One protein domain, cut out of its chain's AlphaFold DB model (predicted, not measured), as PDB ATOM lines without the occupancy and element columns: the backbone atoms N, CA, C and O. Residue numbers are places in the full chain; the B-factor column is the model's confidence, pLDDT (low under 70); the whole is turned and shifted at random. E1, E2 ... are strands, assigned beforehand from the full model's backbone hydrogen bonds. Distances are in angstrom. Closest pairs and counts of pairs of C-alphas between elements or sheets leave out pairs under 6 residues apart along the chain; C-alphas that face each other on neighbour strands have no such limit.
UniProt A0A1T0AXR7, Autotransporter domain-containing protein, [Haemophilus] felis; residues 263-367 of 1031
ATOM      1  N   VAL A 263      -5.828 -13.722  -0.987       86.69
ATOM      2  CA  VAL A 263      -4.366 -13.825  -0.860       86.69
ATOM      3  C   VAL A 263      -3.858 -13.285   0.479       86.69
ATOM      4  O   VAL A 263      -4.494 -12.408   1.058       86.69
ATOM      5  N   THR A 264      -2.707 -13.774   0.955       86.94
ATOM      6  CA  THR A 264      -2.035 -13.273   2.170       86.94
ATOM      7  C   THR A 264      -0.789 -12.443   1.826       86.94
ATOM      8  O   THR A 264       0.010 -12.858   0.980       86.94
ATOM      9  N   LEU A 265      -0.600 -11.312   2.515       87.31
ATOM     10  CA  LEU A 265       0.620 -10.486   2.505       87.31
ATOM     11  C   LEU A 265       1.266 -10.396   3.898       87.31
ATOM     12  O   LEU A 265       0.579 -10.494   4.916       87.31
ATOM     13  N   GLU A 266       2.579 -10.161   3.921       83.25
ATOM     14  CA  GLU A 266       3.395  -9.912   5.118       83.25
ATOM     15  C   GLU A 266       4.525  -8.938   4.753       83.25
ATOM     16  O   GLU A 266       5.176  -9.132   3.730       83.25
ATOM     17  N   ASN A 267       4.787  -7.920   5.581       83.69
ATOM     18  CA  ASN A 267       5.873  -6.944   5.380       83.69
ATOM     19  C   ASN A 267       5.899  -6.291   3.977       83.69
ATOM     20  O   ASN A 267       6.965  -6.048   3.412       83.69
ATOM     21  N   THR A 268       4.714  -6.015   3.420       88.19
ATOM     22  CA  THR A 268       4.531  -5.505   2.052       88.19
ATOM     23  C   THR A 268       4.131  -4.025   2.024       88.19
ATOM     24  O   THR A 268       3.176  -3.614   2.683       88.19
ATOM     25  N   GLU A 269       4.787  -3.235   1.177       90.00
ATOM     26  CA  GLU A 269       4.389  -1.867   0.825       90.00
ATOM     27  C   GLU A 269       3.750  -1.817  -0.579       90.00
ATOM     28  O   GLU A 269       4.371  -2.203  -1.564       90.00
ATOM     29  N   ILE A 270       2.524  -1.306  -0.706       91.94
ATOM     30  CA  ILE A 270       1.852  -1.043  -1.988       91.94
ATOM     31  C   ILE A 270       1.875   0.470  -2.240       91.94
ATOM     32  O   ILE A 270       1.115   1.228  -1.634       91.94
ATOM     33  N   THR A 271       2.759   0.910  -3.136       89.31
ATOM     34  CA  THR A 271       3.052   2.333  -3.401       89.31
ATOM     35  C   THR A 271       1.993   3.048  -4.243       89.31
ATOM     36  O   THR A 271       1.808   4.256  -4.101       89.31
ATOM     37  N   GLY A 272       1.287   2.322  -5.109       90.31
ATOM     38  CA  GLY A 272       0.197   2.813  -5.949       90.31
ATOM     39  C   GLY A 272      -1.164   2.460  -5.357       90.31
ATOM     40  O   GLY A 272      -1.619   3.117  -4.418       90.31
ATOM     41  N   THR A 273      -1.824   1.448  -5.925       92.88
ATOM     42  CA  THR A 273      -3.224   1.105  -5.623       92.88
ATOM     43  C   THR A 273      -3.428  -0.385  -5.344       92.88
ATOM     44  O   THR A 273      -3.054  -1.240  -6.148       92.88
ATOM     45  N   LEU A 274      -4.116  -0.693  -4.243       95.00
ATOM     46  CA  LEU A 274      -4.819  -1.957  -4.035       95.00
ATOM     47  C   LEU A 274      -6.235  -1.843  -4.621       95.00
ATOM     48  O   LEU A 274      -7.045  -1.071  -4.113       95.00
ATOM     49  N   SER A 275      -6.549  -2.621  -5.655       94.88
ATOM     50  CA  SER A 275      -7.900  -2.750  -6.220       94.88
ATOM     51  C   SER A 275      -8.540  -4.075  -5.804       94.88
ATOM     52  O   SER A 275      -7.958  -5.138  -6.019       94.88
ATOM     53  N   LEU A 276      -9.747  -4.017  -5.239       94.00
ATOM     54  CA  LEU A 276     -10.529  -5.175  -4.799       94.00
ATOM     55  C   LEU A 276     -11.855  -5.267  -5.567       94.00
ATOM     56  O   LEU A 276     -12.613  -4.297  -5.643       94.00
ATOM     57  N   GLU A 277     -12.131  -6.435  -6.145       93.69
ATOM     58  CA  GLU A 277     -13.295  -6.683  -7.001       93.69
ATOM     59  C   GLU A 277     -13.887  -8.085  -6.777       93.69
ATOM     60  O   GLU A 277     -13.168  -9.034  -6.449       93.69
ATOM     61  N   ASN A 278     -15.184  -8.249  -7.047       91.69
ATOM     62  CA  ASN A 278     -15.903  -9.529  -7.027       91.69
ATOM     63  C   ASN A 278     -15.743 -10.324  -5.711       91.69
ATOM     64  O   ASN A 278     -15.578 -11.544  -5.736       91.69
ATOM     65  N   GLY A 279     -15.784  -9.643  -4.561       89.94
ATOM     66  CA  GLY A 279     -15.704 -10.291  -3.244       89.94
ATOM     67  C   GLY A 279     -14.298 -10.745  -2.839       89.94
ATOM     68  O   GLY A 279     -14.150 -11.674  -2.045       89.94
ATOM     69  N   SER A 280     -13.264 -10.106  -3.388       92.19
ATOM     70  CA  SER A 280     -11.866 -10.429  -3.105       92.19
ATOM     71  C   SER A 280     -11.470 -10.186  -1.651       92.19
ATOM     72  O   SER A 280     -11.996  -9.310  -0.965       92.19
ATOM     73  N   THR A 281     -10.489 -10.952  -1.188       90.88
ATOM     74  CA  THR A 281      -9.978 -10.894   0.179       90.88
ATOM     75  C   THR A 281      -8.472 -10.658   0.190       90.88
ATOM     76  O   THR A 281      -7.707 -11.477  -0.313       90.88
ATOM     77  N   LEU A 282      -8.038  -9.584   0.845       91.25
ATOM     78  CA  LEU A 282      -6.650  -9.431   1.273       91.25
ATOM     79  C   LEU A 282      -6.533  -9.826   2.747       91.25
ATOM     80  O   LEU A 282      -7.074  -9.149   3.617       91.25
ATOM     81  N   ASN A 283      -5.810 -10.901   3.033       89.81
ATOM     82  CA  ASN A 283      -5.422 -11.286   4.382       89.81
ATOM     83  C   ASN A 283      -4.046 -10.693   4.722       89.81
ATOM     84  O   ASN A 283      -3.157 -10.632   3.870       89.81
ATOM     85  N   ILE A 284      -3.857 -10.296   5.976       87.88
ATOM     86  CA  ILE A 284      -2.565  -9.875   6.521       87.88
ATOM     87  C   ILE A 284      -2.285 -10.736   7.750       87.88
ATOM     88  O   ILE A 284      -3.101 -10.795   8.675       87.88
ATOM     89  N   GLU A 285      -1.146 -11.421   7.739       83.50
ATOM     90  CA  GLU A 285      -0.690 -12.306   8.812       83.50
ATOM     91  C   GLU A 285       0.616 -11.760   9.412       83.50
ATOM     92  O   GLU A 285       1.422 -11.139   8.723       83.50
ATOM     93  N   ASN A 286       0.828 -11.988  10.708       77.00
ATOM     94  CA  ASN A 286       2.148 -11.881  11.321       77.00
ATOM     95  C   ASN A 286       2.622 -13.319  11.588       77.00
ATOM     96  O   ASN A 286       1.968 -14.017  12.365       77.00
ATOM     97  N   PRO A 287       3.714 -13.797  10.961       67.50
ATOM     98  CA  PRO A 287       4.171 -15.177  11.113       67.50
ATOM     99  C   PRO A 287       4.847 -15.430  12.466       67.50
ATOM    100  O   PRO A 287       5.013 -16.584  12.858       67.50
ATOM    101  N   ASN A 288       5.233 -14.362  13.171       63.91
ATOM    102  CA  ASN A 288       5.888 -14.403  14.475       63.91
ATOM    103  C   ASN A 288       4.883 -14.493  15.635       63.91
ATOM    104  O   ASN A 288       5.285 -14.744  16.774       63.91
ATOM    105  N   THR A 289       3.593 -14.273  15.364       58.12
ATOM    106  CA  THR A 289       2.489 -14.467  16.308       58.12
ATOM    107  C   THR A 289       1.575 -15.591  15.818       58.12
ATOM    108  O   THR A 289       1.485 -15.895  14.629       58.12
ATOM    109  N   THR A 290       0.893 -16.260  16.745       53.38
ATOM    110  CA  THR A 290      -0.120 -17.275  16.419       53.38
ATOM    111  C   THR A 290      -1.417 -16.934  17.136       53.38
ATOM    112  O   THR A 290      -1.376 -16.366  18.229       53.38
ATOM    113  N   SER A 291      -2.564 -17.330  16.574       44.50
ATOM    114  CA  SER A 291      -3.906 -17.103  17.147       44.50
ATOM    115  C   SER A 291      -4.200 -17.965  18.396       44.50
ATOM    116  O   SER A 291      -5.297 -18.498  18.569       44.50
ATOM    117  N   LEU A 292      -3.177 -18.193  19.223       43.72
ATOM    118  CA  LEU A 292      -3.205 -18.861  20.524       43.72
ATOM    119  C   LEU A 292      -2.574 -17.989  21.631       43.72
ATOM    120  O   LEU A 292      -2.444 -18.460  22.755       43.72
ATOM    121  N   GLY A 293      -2.182 -16.740  21.335       41.28
ATOM    122  CA  GLY A 293      -1.772 -15.749  22.342       41.28
ATOM    123  C   GLY A 293      -0.397 -15.971  22.988       41.28
ATOM    124  O   GLY A 293      -0.068 -15.314  23.970       41.28
ATOM    125  N   PHE A 294       0.419 -16.887  22.459       37.28
ATOM    126  CA  PHE A 294       1.784 -17.125  22.934       37.28
ATOM    127  C   PHE A 294       2.798 -16.495  21.970       37.28
ATOM    128  O   PHE A 294       3.176 -17.115  20.975       37.28
ATOM    129  N   SER A 295       3.246 -15.275  22.272       38.84
ATOM    130  CA  SER A 295       4.418 -14.661  21.637       38.84
ATOM    131  C   SER A 295       5.453 -14.278  22.690       38.84
ATOM    132  O   SER A 295       5.098 -13.616  23.664       38.84
ATOM    133  N   ASP A 296       6.720 -14.601  22.434       41.06
ATOM    134  CA  ASP A 296       7.853 -13.849  22.985       41.06
ATOM    135  C   ASP A 296       7.827 -12.383  22.476       41.06
ATOM    136  O   ASP A 296       6.910 -11.958  21.758       41.06
ATOM    137  N   GLU A 297       8.841 -11.590  22.825       48.03
ATOM    138  CA  GLU A 297       9.050 -10.221  22.323       48.03
ATOM    139  C   GLU A 297       9.481 -10.202  20.838       48.03
ATOM    140  O   GLU A 297      10.574  -9.775  20.480       48.03
ATOM    141  N   SER A 298       8.612 -10.709  19.960       53.91
ATOM    142  CA  SER A 298       8.807 -10.780  18.511       53.91
ATOM    143  C   SER A 298       8.179  -9.602  17.752       53.91
ATOM    144  O   SER A 298       7.188  -9.002  18.185       53.91
ATOM    145  N   GLU A 299       8.795  -9.281  16.611       66.44
ATOM    146  CA  GLU A 299       8.605  -8.055  15.827       66.44
ATOM    147  C   GLU A 299       7.203  -7.917  15.203       66.44
ATOM    148  O   GLU A 299       6.574  -8.896  14.781       66.44
ATOM    149  N   SER A 300       6.731  -6.670  15.099       74.38
ATOM    150  CA  SER A 300       5.465  -6.317  14.451       74.38
ATOM    151  C   SER A 300       5.580  -6.317  12.924       74.38
ATOM    152  O   SER A 300       6.347  -5.528  12.364       74.38
ATOM    153  N   VAL A 301       4.761  -7.120  12.242       84.44
ATOM    154  CA  VAL A 301       4.637  -7.048  10.777       84.44
ATOM    155  C   VAL A 301       3.989  -5.730  10.370       84.44
ATOM    156  O   VAL A 301       2.985  -5.334  10.953       84.44
ATOM    157  N   SER A 302       4.537  -5.063   9.355       87.88
ATOM    158  CA  SER A 302       4.025  -3.771   8.879       87.88
ATOM    159  C   SER A 302       3.599  -3.849   7.415       87.88
ATOM    160  O   SER A 302       4.366  -4.298   6.571       87.88
ATOM    161  N   VAL A 303       2.375  -3.417   7.104       91.00
ATOM    162  CA  VAL A 303       1.833  -3.373   5.740       91.00
ATOM    163  C   VAL A 303       1.311  -1.971   5.455       91.00
ATOM    164  O   VAL A 303       0.421  -1.475   6.145       91.00
ATOM    165  N   THR A 304       1.851  -1.343   4.415       92.12
ATOM    166  CA  THR A 304       1.522   0.035   4.023       92.12
ATOM    167  C   THR A 304       0.868   0.025   2.652       92.12
ATOM    168  O   THR A 304       1.389  -0.588   1.726       92.12
ATOM    169  N   ILE A 305      -0.268   0.701   2.500       94.12
ATOM    170  CA  ILE A 305      -1.060   0.715   1.269       94.12
ATOM    171  C   ILE A 305      -1.422   2.165   0.953       94.12
ATOM    172  O   ILE A 305      -2.182   2.792   1.688       94.12
ATOM    173  N   ASN A 306      -0.873   2.713  -0.132       92.31
ATOM    174  CA  ASN A 306      -1.054   4.127  -0.451       92.31
ATOM    175  C   ASN A 306      -2.509   4.442  -0.839       92.31
ATOM    176  O   ASN A 306      -3.158   5.244  -0.176       92.31
ATOM    177  N   ASN A 307      -3.060   3.770  -1.853       92.19
ATOM    178  CA  ASN A 307      -4.465   3.921  -2.246       92.19
ATOM    179  C   ASN A 307      -5.196   2.579  -2.177       92.19
ATOM    180  O   ASN A 307      -4.677   1.559  -2.626       92.19
ATOM    181  N   VAL A 308      -6.429   2.588  -1.673       93.81
ATOM    182  CA  VAL A 308      -7.331   1.429  -1.697       93.81
ATOM    183  C   VAL A 308      -8.587   1.768  -2.495       93.81
ATOM    184  O   VAL A 308      -9.270   2.746  -2.191       93.81
ATOM    185  N   THR A 309      -8.909   0.946  -3.491       92.94
ATOM    186  CA  THR A 309     -10.159   0.970  -4.261       92.94
ATOM    187  C   THR A 309     -10.916  -0.336  -4.023       92.94
ATOM    188  O   THR A 309     -10.364  -1.409  -4.254       92.94
ATOM    189  N   SER A 310     -12.194  -0.276  -3.642       90.88
ATOM    190  CA  SER A 310     -13.102  -1.429  -3.759       90.88
ATOM    191  C   SER A 310     -14.168  -1.131  -4.804       90.88
ATOM    192  O   SER A 310     -14.741  -0.042  -4.797       90.88
ATOM    193  N   LYS A 311     -14.463  -2.086  -5.693       88.94
ATOM    194  CA  LYS A 311     -15.567  -1.983  -6.669       88.94
ATOM    195  C   LYS A 311     -16.865  -2.637  -6.190       88.94
ATOM    196  O   LYS A 311     -17.874  -2.580  -6.887       88.94
ATOM    197  N   ASP A 312     -16.850  -3.252  -5.008       87.94
ATOM    198  CA  ASP A 312     -18.006  -3.906  -4.402       87.94
ATOM    199  C   ASP A 312     -17.978  -3.826  -2.858       87.94
ATOM    200  O   ASP A 312     -16.994  -3.395  -2.257       87.94
ATOM    201  N   THR A 313     -19.075  -4.232  -2.209       84.75
ATOM    202  CA  THR A 313     -19.272  -4.183  -0.743       84.75
ATOM    203  C   THR A 313     -19.107  -5.545  -0.048       84.75
ATOM    204  O   THR A 313     -19.400  -5.699   1.143       84.75
ATOM    205  N   THR A 314     -18.666  -6.565  -0.782       87.56
ATOM    206  CA  THR A 314     -18.367  -7.917  -0.284       87.56
ATOM    207  C   THR A 314     -16.873  -8.147  -0.073       87.56
ATOM    208  O   THR A 314     -16.516  -8.866   0.859       87.56
ATOM    209  N   SER A 315     -16.025  -7.482  -0.862       91.62
ATOM    210  CA  SER A 315     -14.570  -7.492  -0.751       91.62
ATOM    211  C   SER A 315     -14.084  -6.991   0.616       91.62
ATOM    212  O   SER A 315     -14.659  -6.061   1.196       91.62
ATOM    213  N   LYS A 316     -13.019  -7.612   1.140       91.00
ATOM    214  CA  LYS A 316     -12.517  -7.372   2.501       91.00
ATOM    215  C   LYS A 316     -10.992  -7.333   2.613       91.00
ATOM    216  O   LYS A 316     -10.278  -8.016   1.883       91.00
ATOM    217  N   ILE A 317     -10.517  -6.585   3.602       92.19
ATOM    218  CA  ILE A 317      -9.169  -6.669   4.161       92.19
ATOM    219  C   ILE A 317      -9.306  -7.298   5.556       92.19
ATOM    220  O   ILE A 317     -10.176  -6.903   6.334       92.19
ATOM    221  N   SER A 318      -8.490  -8.300   5.879       88.50
ATOM    222  CA  SER A 318      -8.584  -9.051   7.133       88.50
ATOM    223  C   SER A 318      -7.223  -9.174   7.819       88.50
ATOM    224  O   SER A 318      -6.324  -9.839   7.315       88.50
ATOM    225  N   VAL A 319      -7.098  -8.561   8.995       87.25
ATOM    226  CA  VAL A 319      -5.954  -8.669   9.908       87.25
ATOM    227  C   VAL A 319      -6.164  -9.925  10.761       87.25
ATOM    228  O   VAL A 319      -7.158 -10.028  11.484       87.25
ATOM    229  N   LEU A 320      -5.306 -10.933  10.593       79.19
ATOM    230  CA  LEU A 320      -5.601 -12.307  11.027       79.19
ATOM    231  C   LEU A 320      -4.932 -12.751  12.335       79.19
ATOM    232  O   LEU A 320      -5.424 -13.707  12.938       79.19
ATOM    233  N   ASN A 321      -3.852 -12.083  12.740       74.62
ATOM    234  CA  ASN A 321      -3.025 -12.384  13.913       74.62
ATOM    235  C   ASN A 321      -2.666 -11.051  14.622       74.62
ATOM    236  O   ASN A 321      -2.678 -10.016  13.953       74.62
ATOM    237  N   PRO A 322      -2.292 -11.039  15.915       73.88
ATOM    238  CA  PRO A 322      -1.913  -9.811  16.626       73.88
ATOM    239  C   PRO A 322      -0.526  -9.271  16.222       73.88
ATOM    240  O   PRO A 322       0.267  -9.971  15.578       73.88
ATOM    241  N   LYS A 323      -0.207  -8.043  16.667       79.00
ATOM    242  CA  LYS A 323       1.028  -7.289  16.363       79.00
ATOM    243  C   LYS A 323       1.218  -7.013  14.864       79.00
ATOM    244  O   LYS A 323       2.281  -7.295  14.302       79.00
ATOM    245  N   ILE A 324       0.190  -6.472  14.211       85.62
ATOM    246  CA  ILE A 324       0.247  -5.992  12.820       85.62
ATOM    247  C   ILE A 324       0.096  -4.465  12.794       85.62
ATOM    248  O   ILE A 324      -0.789  -3.926  13.449       85.62
ATOM    249  N   ASN A 325       0.921  -3.773  12.009       88.31
ATOM    250  CA  ASN A 325       0.793  -2.346  11.711       88.31
ATOM    251  C   ASN A 325       0.257  -2.190  10.279       88.31
ATOM    252  O   ASN A 325       1.028  -2.224   9.319       88.31
ATOM    253  N   LEU A 326      -1.056  -2.033  10.114       91.50
ATOM    254  CA  LEU A 326      -1.676  -1.724   8.823       91.50
ATOM    255  C   LEU A 326      -1.808  -0.206   8.672       91.50
ATOM    256  O   LEU A 326      -2.486   0.435   9.468       91.50
ATOM    257  N   THR A 327      -1.214   0.367   7.626       93.06
ATOM    258  CA  THR A 327      -1.406   1.777   7.254       93.06
ATOM    259  C   THR A 327      -2.074   1.884   5.890       93.06
ATOM    260  O   THR A 327      -1.542   1.383   4.903       93.06
ATOM    261  N   ILE A 328      -3.222   2.560   5.828       93.50
ATOM    262  CA  ILE A 328      -3.915   2.924   4.588       93.50
ATOM    263  C   ILE A 328      -3.864   4.447   4.449       93.50
ATOM    264  O   ILE A 328      -4.485   5.154   5.242       93.50
ATOM    265  N   SER A 329      -3.139   4.957   3.450       92.00
ATOM    266  CA  SER A 329      -2.935   6.406   3.283       92.00
ATOM    267  C   SER A 329      -4.125   7.111   2.624       92.00
ATOM    268  O   SER A 329      -4.375   8.280   2.912       92.00
ATOM    269  N   ASN A 330      -4.872   6.420   1.754       91.00
ATOM    270  CA  ASN A 330      -6.003   6.978   1.014       91.00
ATOM    271  C   ASN A 330      -7.045   5.914   0.599       91.00
ATOM    272  O   ASN A 330      -6.703   4.775   0.273       91.00
ATOM    273  N   PHE A 331      -8.317   6.317   0.516       89.12
ATOM    274  CA  PHE A 331      -9.401   5.541  -0.101       89.12
ATOM    275  C   PHE A 331      -9.868   6.225  -1.390       89.12
ATOM    276  O   PHE A 331     -10.031   7.441  -1.443       89.12
ATOM    277  N   THR A 332     -10.102   5.438  -2.438       81.50
ATOM    278  CA  THR A 332     -10.423   5.925  -3.788       81.50
ATOM    279  C   THR A 332     -11.638   5.190  -4.352       81.50
ATOM    280  O   THR A 332     -11.712   3.965  -4.308       81.50
ATOM    281  N   GLY A 333     -12.601   5.940  -4.893       72.25
ATOM    282  CA  GLY A 333     -13.898   5.413  -5.332       72.25
ATOM    283  C   GLY A 333     -15.012   5.585  -4.292       72.25
ATOM    284  O   GLY A 333     -14.787   6.049  -3.178       72.25
ATOM    285  N   SER A 334     -16.243   5.247  -4.680       70.25
ATOM    286  CA  SER A 334     -17.463   5.447  -3.877       70.25
ATOM    287  C   SER A 334     -17.803   4.293  -2.927       70.25
ATOM    288  O   SER A 334     -18.747   4.401  -2.146       70.25
ATOM    289  N   THR A 335     -17.055   3.191  -2.985       82.19
ATOM    290  CA  THR A 335     -17.272   1.976  -2.191       82.19
ATOM    291  C   THR A 335     -16.025   1.625  -1.387       82.19
ATOM    292  O   THR A 335     -14.956   1.381  -1.943       82.19
ATOM    293  N   LEU A 336     -16.176   1.576  -0.061       83.50
ATOM    294  CA  LEU A 336     -15.136   1.133   0.868       83.50
ATOM    295  C   LEU A 336     -15.144  -0.402   0.989       83.50
ATOM    296  O   LEU A 336     -16.225  -0.998   0.999       83.50
ATOM    297  N   PRO A 337     -13.975  -1.055   1.114       86.62
ATOM    298  CA  PRO A 337     -13.914  -2.466   1.473       86.62
ATOM    299  C   PRO A 337     -14.317  -2.667   2.937       86.62
ATOM    300  O   PRO A 337     -14.204  -1.762   3.767       86.62
ATOM    301  N   LYS A 338     -14.721  -3.890   3.284       87.75
ATOM    302  CA  LYS A 338     -14.833  -4.293   4.691       87.75
ATOM    303  C   LYS A 338     -13.443  -4.432   5.303       87.75
ATOM    304  O   LYS A 338     -12.536  -4.937   4.646       87.75
ATOM    305  N   LEU A 339     -13.293  -4.052   6.567       87.00
ATOM    306  CA  LEU A 339     -12.093  -4.317   7.353       87.00
ATOM    307  C   LEU A 339     -12.468  -5.193   8.556       87.00
ATOM    308  O   LEU A 339     -13.572  -5.083   9.088       87.00
ATOM    309  N   SER A 340     -11.584  -6.097   8.968       83.44
ATOM    310  CA  SER A 340     -11.811  -6.984  10.115       83.44
ATOM    311  C   SER A 340     -10.496  -7.346  10.797       83.44
ATOM    312  O   SER A 340      -9.560  -7.743  10.104       83.44
ATOM    313  N   GLU A 341     -10.447  -7.304  12.123       79.62
ATOM    314  CA  GLU A 341      -9.340  -7.798  12.946       79.62
ATOM    315  C   GLU A 341      -9.824  -9.019  13.739       79.62
ATOM    316  O   GLU A 341     -10.828  -8.938  14.443       79.62
ATOM    317  N   ARG A 342      -9.150 -10.168  13.606       71.06
ATOM    318  CA  ARG A 342      -9.552 -11.401  14.308       71.06
ATOM    319  C   ARG A 342      -9.323 -11.298  15.819       71.06
ATOM    320  O   ARG A 342     -10.211 -11.636  16.595       71.06
ATOM    321  N   ASP A 343      -8.136 -10.840  16.198       64.81
ATOM    322  CA  ASP A 343      -7.645 -10.790  17.575       64.81
ATOM    323  C   ASP A 343      -7.628  -9.320  18.035       64.81
ATOM    324  O   ASP A 343      -6.586  -8.674  18.105       64.81
ATOM    325  N   ALA A 344      -8.832  -8.768  18.230       59.66
ATOM    326  CA  ALA A 344      -9.079  -7.326  18.286       59.66
ATOM    327  C   ALA A 344      -8.326  -6.580  19.407       59.66
ATOM    328  O   ALA A 344      -8.553  -6.843  20.591       59.66
ATOM    329  N   GLY A 345      -7.530  -5.571  19.031       61.41
ATOM    330  CA  GLY A 345      -6.884  -4.630  19.958       61.41
ATOM    331  C   GLY A 345      -5.378  -4.818  20.183       61.41
ATOM    332  O   GLY A 345      -4.798  -4.044  20.942       61.41
ATOM    333  N   GLU A 346      -4.735  -5.785  19.523       69.56
ATOM    334  CA  GLU A 346      -3.267  -5.955  19.530       69.56
ATOM    335  C   GLU A 346      -2.593  -5.530  18.206       69.56
ATOM    336  O   GLU A 346      -1.377  -5.678  18.050       69.56
ATOM    337  N   SER A 347      -3.353  -4.988  17.249       79.06
ATOM    338  CA  SER A 347      -2.848  -4.440  15.979       79.06
ATOM    339  C   SER A 347      -3.071  -2.927  15.891       79.06
ATOM    340  O   SER A 347      -4.057  -2.394  16.399       79.06
ATOM    341  N   ILE A 348      -2.179  -2.223  15.194       84.31
ATOM    342  CA  ILE A 348      -2.327  -0.799  14.876       84.31
ATOM    343  C   ILE A 348      -2.895  -0.678  13.462       84.31
ATOM    344  O   ILE A 348      -2.315  -1.182  12.501       84.31
ATOM    345  N   ILE A 349      -4.032   0.006  13.331       87.00
ATOM    346  CA  ILE A 349      -4.719   0.233  12.056       87.00
ATOM    347  C   ILE A 349      -4.840   1.743  11.834       87.00
ATOM    348  O   ILE A 349      -5.735   2.401  12.368       87.00
ATOM    349  N   SER A 350      -3.926   2.286  11.036       88.50
ATOM    350  CA  SER A 350      -3.894   3.693  10.630       88.50
ATOM    351  C   SER A 350      -4.727   3.887   9.362       88.50
ATOM    352  O   SER A 350      -4.451   3.272   8.331       88.50
ATOM    353  N   LEU A 351      -5.745   4.747   9.437       89.31
ATOM    354  CA  LEU A 351      -6.636   5.104   8.325       89.31
ATOM    355  C   LEU A 351      -6.391   6.555   7.859       89.31
ATOM    356  O   LEU A 351      -5.770   7.327   8.593       89.31
ATOM    357  N   PRO A 352      -6.893   6.961   6.674       87.31
ATOM    358  CA  PRO A 352      -6.694   8.316   6.163       87.31
ATOM    359  C   PRO A 352      -7.363   9.375   7.049       87.31
ATOM    360  O   PRO A 352      -8.419   9.134   7.638       87.31
ATOM    361  N   ASN A 353      -6.789  10.582   7.092       79.38
ATOM    362  CA  ASN A 353      -7.305  11.689   7.905       79.38
ATOM    363  C   ASN A 353      -8.810  11.933   7.679       79.38
ATOM    364  O   ASN A 353      -9.270  12.093   6.549       79.38
ATOM    365  N   GLY A 354      -9.568  11.989   8.776       74.00
ATOM    366  CA  GLY A 354     -11.018  12.204   8.780       74.00
ATOM    367  C   GLY A 354     -11.869  10.927   8.721       74.00
ATOM    368  O   GLY A 354     -13.045  10.980   9.083       74.00
ATOM    369  N   TYR A 355     -11.305   9.778   8.337       83.06
ATOM    370  CA  TYR A 355     -11.999   8.493   8.456       83.06
ATOM    371  C   TYR A 355     -12.031   8.030   9.916       83.06
ATOM    372  O   TYR A 355     -11.058   8.181  10.652       83.06
ATOM    373  N   ASN A 356     -13.154   7.446  10.333       76.25
ATOM    374  CA  ASN A 356     -13.352   6.919  11.683       76.25
ATOM    375  C   ASN A 356     -13.601   5.407  11.624       76.25
ATOM    376  O   ASN A 356     -14.317   4.933  10.743       76.25
ATOM    377  N   SER A 357     -13.056   4.653  12.577       78.69
ATOM    378  CA  SER A 357     -13.254   3.207  12.712       78.69
ATOM    379  C   SER A 357     -14.016   2.859  13.993       78.69
ATOM    380  O   SER A 357     -13.806   3.460  15.045       78.69
ATOM    381  N   GLN A 358     -14.902   1.863  13.915       73.50
ATOM    382  CA  GLN A 358     -15.515   1.226  15.084       73.50
ATOM    383  C   GLN A 358     -15.449  -0.295  14.946       73.50
ATOM    384  O   GLN A 358     -15.982  -0.851  13.984       73.50
ATOM    385  N   THR A 359     -14.811  -0.960  15.910       74.88
ATOM    386  CA  THR A 359     -14.710  -2.425  15.974       74.88
ATOM    387  C   THR A 359     -15.887  -3.002  16.759       74.88
ATOM    388  O   THR A 359     -16.164  -2.565  17.878       74.88
ATOM    389  N   ASP A 360     -16.595  -3.979  16.192       74.94
ATOM    390  CA  ASP A 360     -17.683  -4.679  16.877       74.94
ATOM    391  C   ASP A 360     -17.183  -5.835  17.773       74.94
ATOM    392  O   ASP A 360     -16.004  -6.187  17.801       74.94
ATOM    393  N   ARG A 361     -18.101  -6.472  18.517       67.56
ATOM    394  CA  ARG A 361     -17.788  -7.617  19.401       67.56
ATOM    395  C   ARG A 361     -17.358  -8.901  18.668       67.56
ATOM    396  O   ARG A 361     -17.098  -9.898  19.335       67.56
ATOM    397  N   ALA A 362     -17.339  -8.902  17.339       64.94
ATOM    398  CA  ALA A 362     -16.903 -10.007  16.492       64.94
ATOM    399  C   ALA A 362     -15.656  -9.648  15.655       64.94
ATOM    400  O   ALA A 362     -15.279 -10.426  14.780       64.94
ATOM    401  N   GLY A 363     -15.018  -8.499  15.921       66.88
ATOM    402  CA  GLY A 363     -13.801  -8.057  15.235       66.88
ATOM    403  C   GLY A 363     -14.033  -7.355  13.891       66.88
ATOM    404  O   GLY A 363     -13.073  -7.010  13.203       66.88
ATOM    405  N   ASN A 364     -15.282  -7.107  13.481       77.81
ATOM    406  CA  ASN A 364     -15.551  -6.364  12.247       77.81
ATOM    407  C   ASN A 364     -15.308  -4.871  12.479       77.81
ATOM    408  O   ASN A 364     -15.854  -4.292  13.418       77.81
ATOM    409  N   ILE A 365     -14.534  -4.237  11.600       79.75
ATOM    410  CA  ILE A 365     -14.187  -2.819  11.684       79.75
ATOM    411  C   ILE A 365     -15.034  -2.049  10.672       79.75
ATOM    412  O   ILE A 365     -14.816  -2.102   9.460       79.75
ATOM    413  N   THR A 366     -16.014  -1.312  11.187       78.50
ATOM    414  CA  THR A 366     -16.844  -0.406  10.393       78.50
ATOM    415  C   THR A 366     -16.071   0.882  10.146       78.50
ATOM    416  O   THR A 366     -15.847   1.659  11.073       78.50
ATOM    417  N   ILE A 367     -15.665   1.107   8.896       80.75
ATOM    418  CA  ILE A 367     -15.045   2.360   8.457       80.75
ATOM    419  C   ILE A 367     -16.150   3.339   8.053       80.75
ATOM    420  O   ILE A 367     -16.960   3.050   7.174       80.75
TER     421      ILE A 367
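What this domain is: This is residues 263 to 367 of the 1031 residues of the protein "Autotransporter domain-containing protein" of [Haemophilus] felis (UniProt A0A1T0AXR7). The chain is wound in stacked turns, a short solenoid: E1, E3, E5 and E7 lie side by side in one wall, E2, E4, E6 and E8 in the other, and the two walls form a sandwich, two sheets face to face. Past the last turn the hairpin E9 and E10 extends the first wall beyond E7, while the long link of residues 285 to 300 loops outward between E3 and E4. The printed part has 105 residues, with no named helix and ten named strands, E1 to E10 along the chain; the class is all strand. The larger sheet is mixed, in the order E1, E3, E5, E7, E10, E9, and the smaller is parallel, in the order E2, E4, E6, E8. The whole is compact, with a radius of gyration of the C-alphas of 13.2 A and spans of 41 by 31 by 27 A.

How they stand to each other: In the larger sheet, twisted, E1 (residues 263 to 265) is an edge strand, parallel to E3 (281 to 284), with N 283 and O 263 2.8 A apart. E3 is parallel to E5 (316 to 319), with N 318 and O 282 at 2.8 A. E5 is parallel to E7 (338 to 341), with N 317 and O 338 at 2.8 A. E10 (364 to 367) is antiparallel to E7, with N 365 and O 339 at 2.8 A, and forms a hairpin with edge strand E9 (356 to 359), with N 366 and O 358 at 2.8 A. E10's pairing is staggered: residues 364 to 365 pair with E7, 365 to 367 with E9. In the other sheet, also twisted, edge strand E2 (269 to 277) is parallel to E4 (301 to 310), with N 270 and O 304 at 2.8 A. E4 is parallel to E6 (324 to 332), with N 305 and O 327 at 2.8 A. E6 is parallel to edge strand E8 (348 to 350), with N 326 and O 348 at 2.8 A. E2 bends by 89 degrees at residue 272, E4 by 77 at 307 and E6 by 57 at 329. The parts of the two sheets that face each other are 8.7 A centre to centre, their best planes 17 degrees apart. E1 and E9 are apart.

Where its parts are: E1 begins with C-alpha 263 at (-4.366, -13.825, -0.860). E2 measures 19.9 A from first to last C-alpha, E6 23.1 A and E4 23.6 A, from C-alpha 301 at (4.637, -7.048, 10.777). E3, E5, E7 and E9 measure 9.8, 10.0, 10.5 and 10.4 A. E1 and E8 are short, 6.9 and 6.4 A. E10 measures 9.5 A and ends with C-alpha 367 at (-15.045, 2.360, 8.457).

The domain as a whole: The C-alphas of Asp 296 and Ser 334 are the two farthest apart, 41.7 A. The printed part has no cut. The link E3 to E4 is long, with 16 residues. Mean pLDDT of the printed part is 80.0; residues 287 to 299, 343 to 346 and 361 to 363 are under 70.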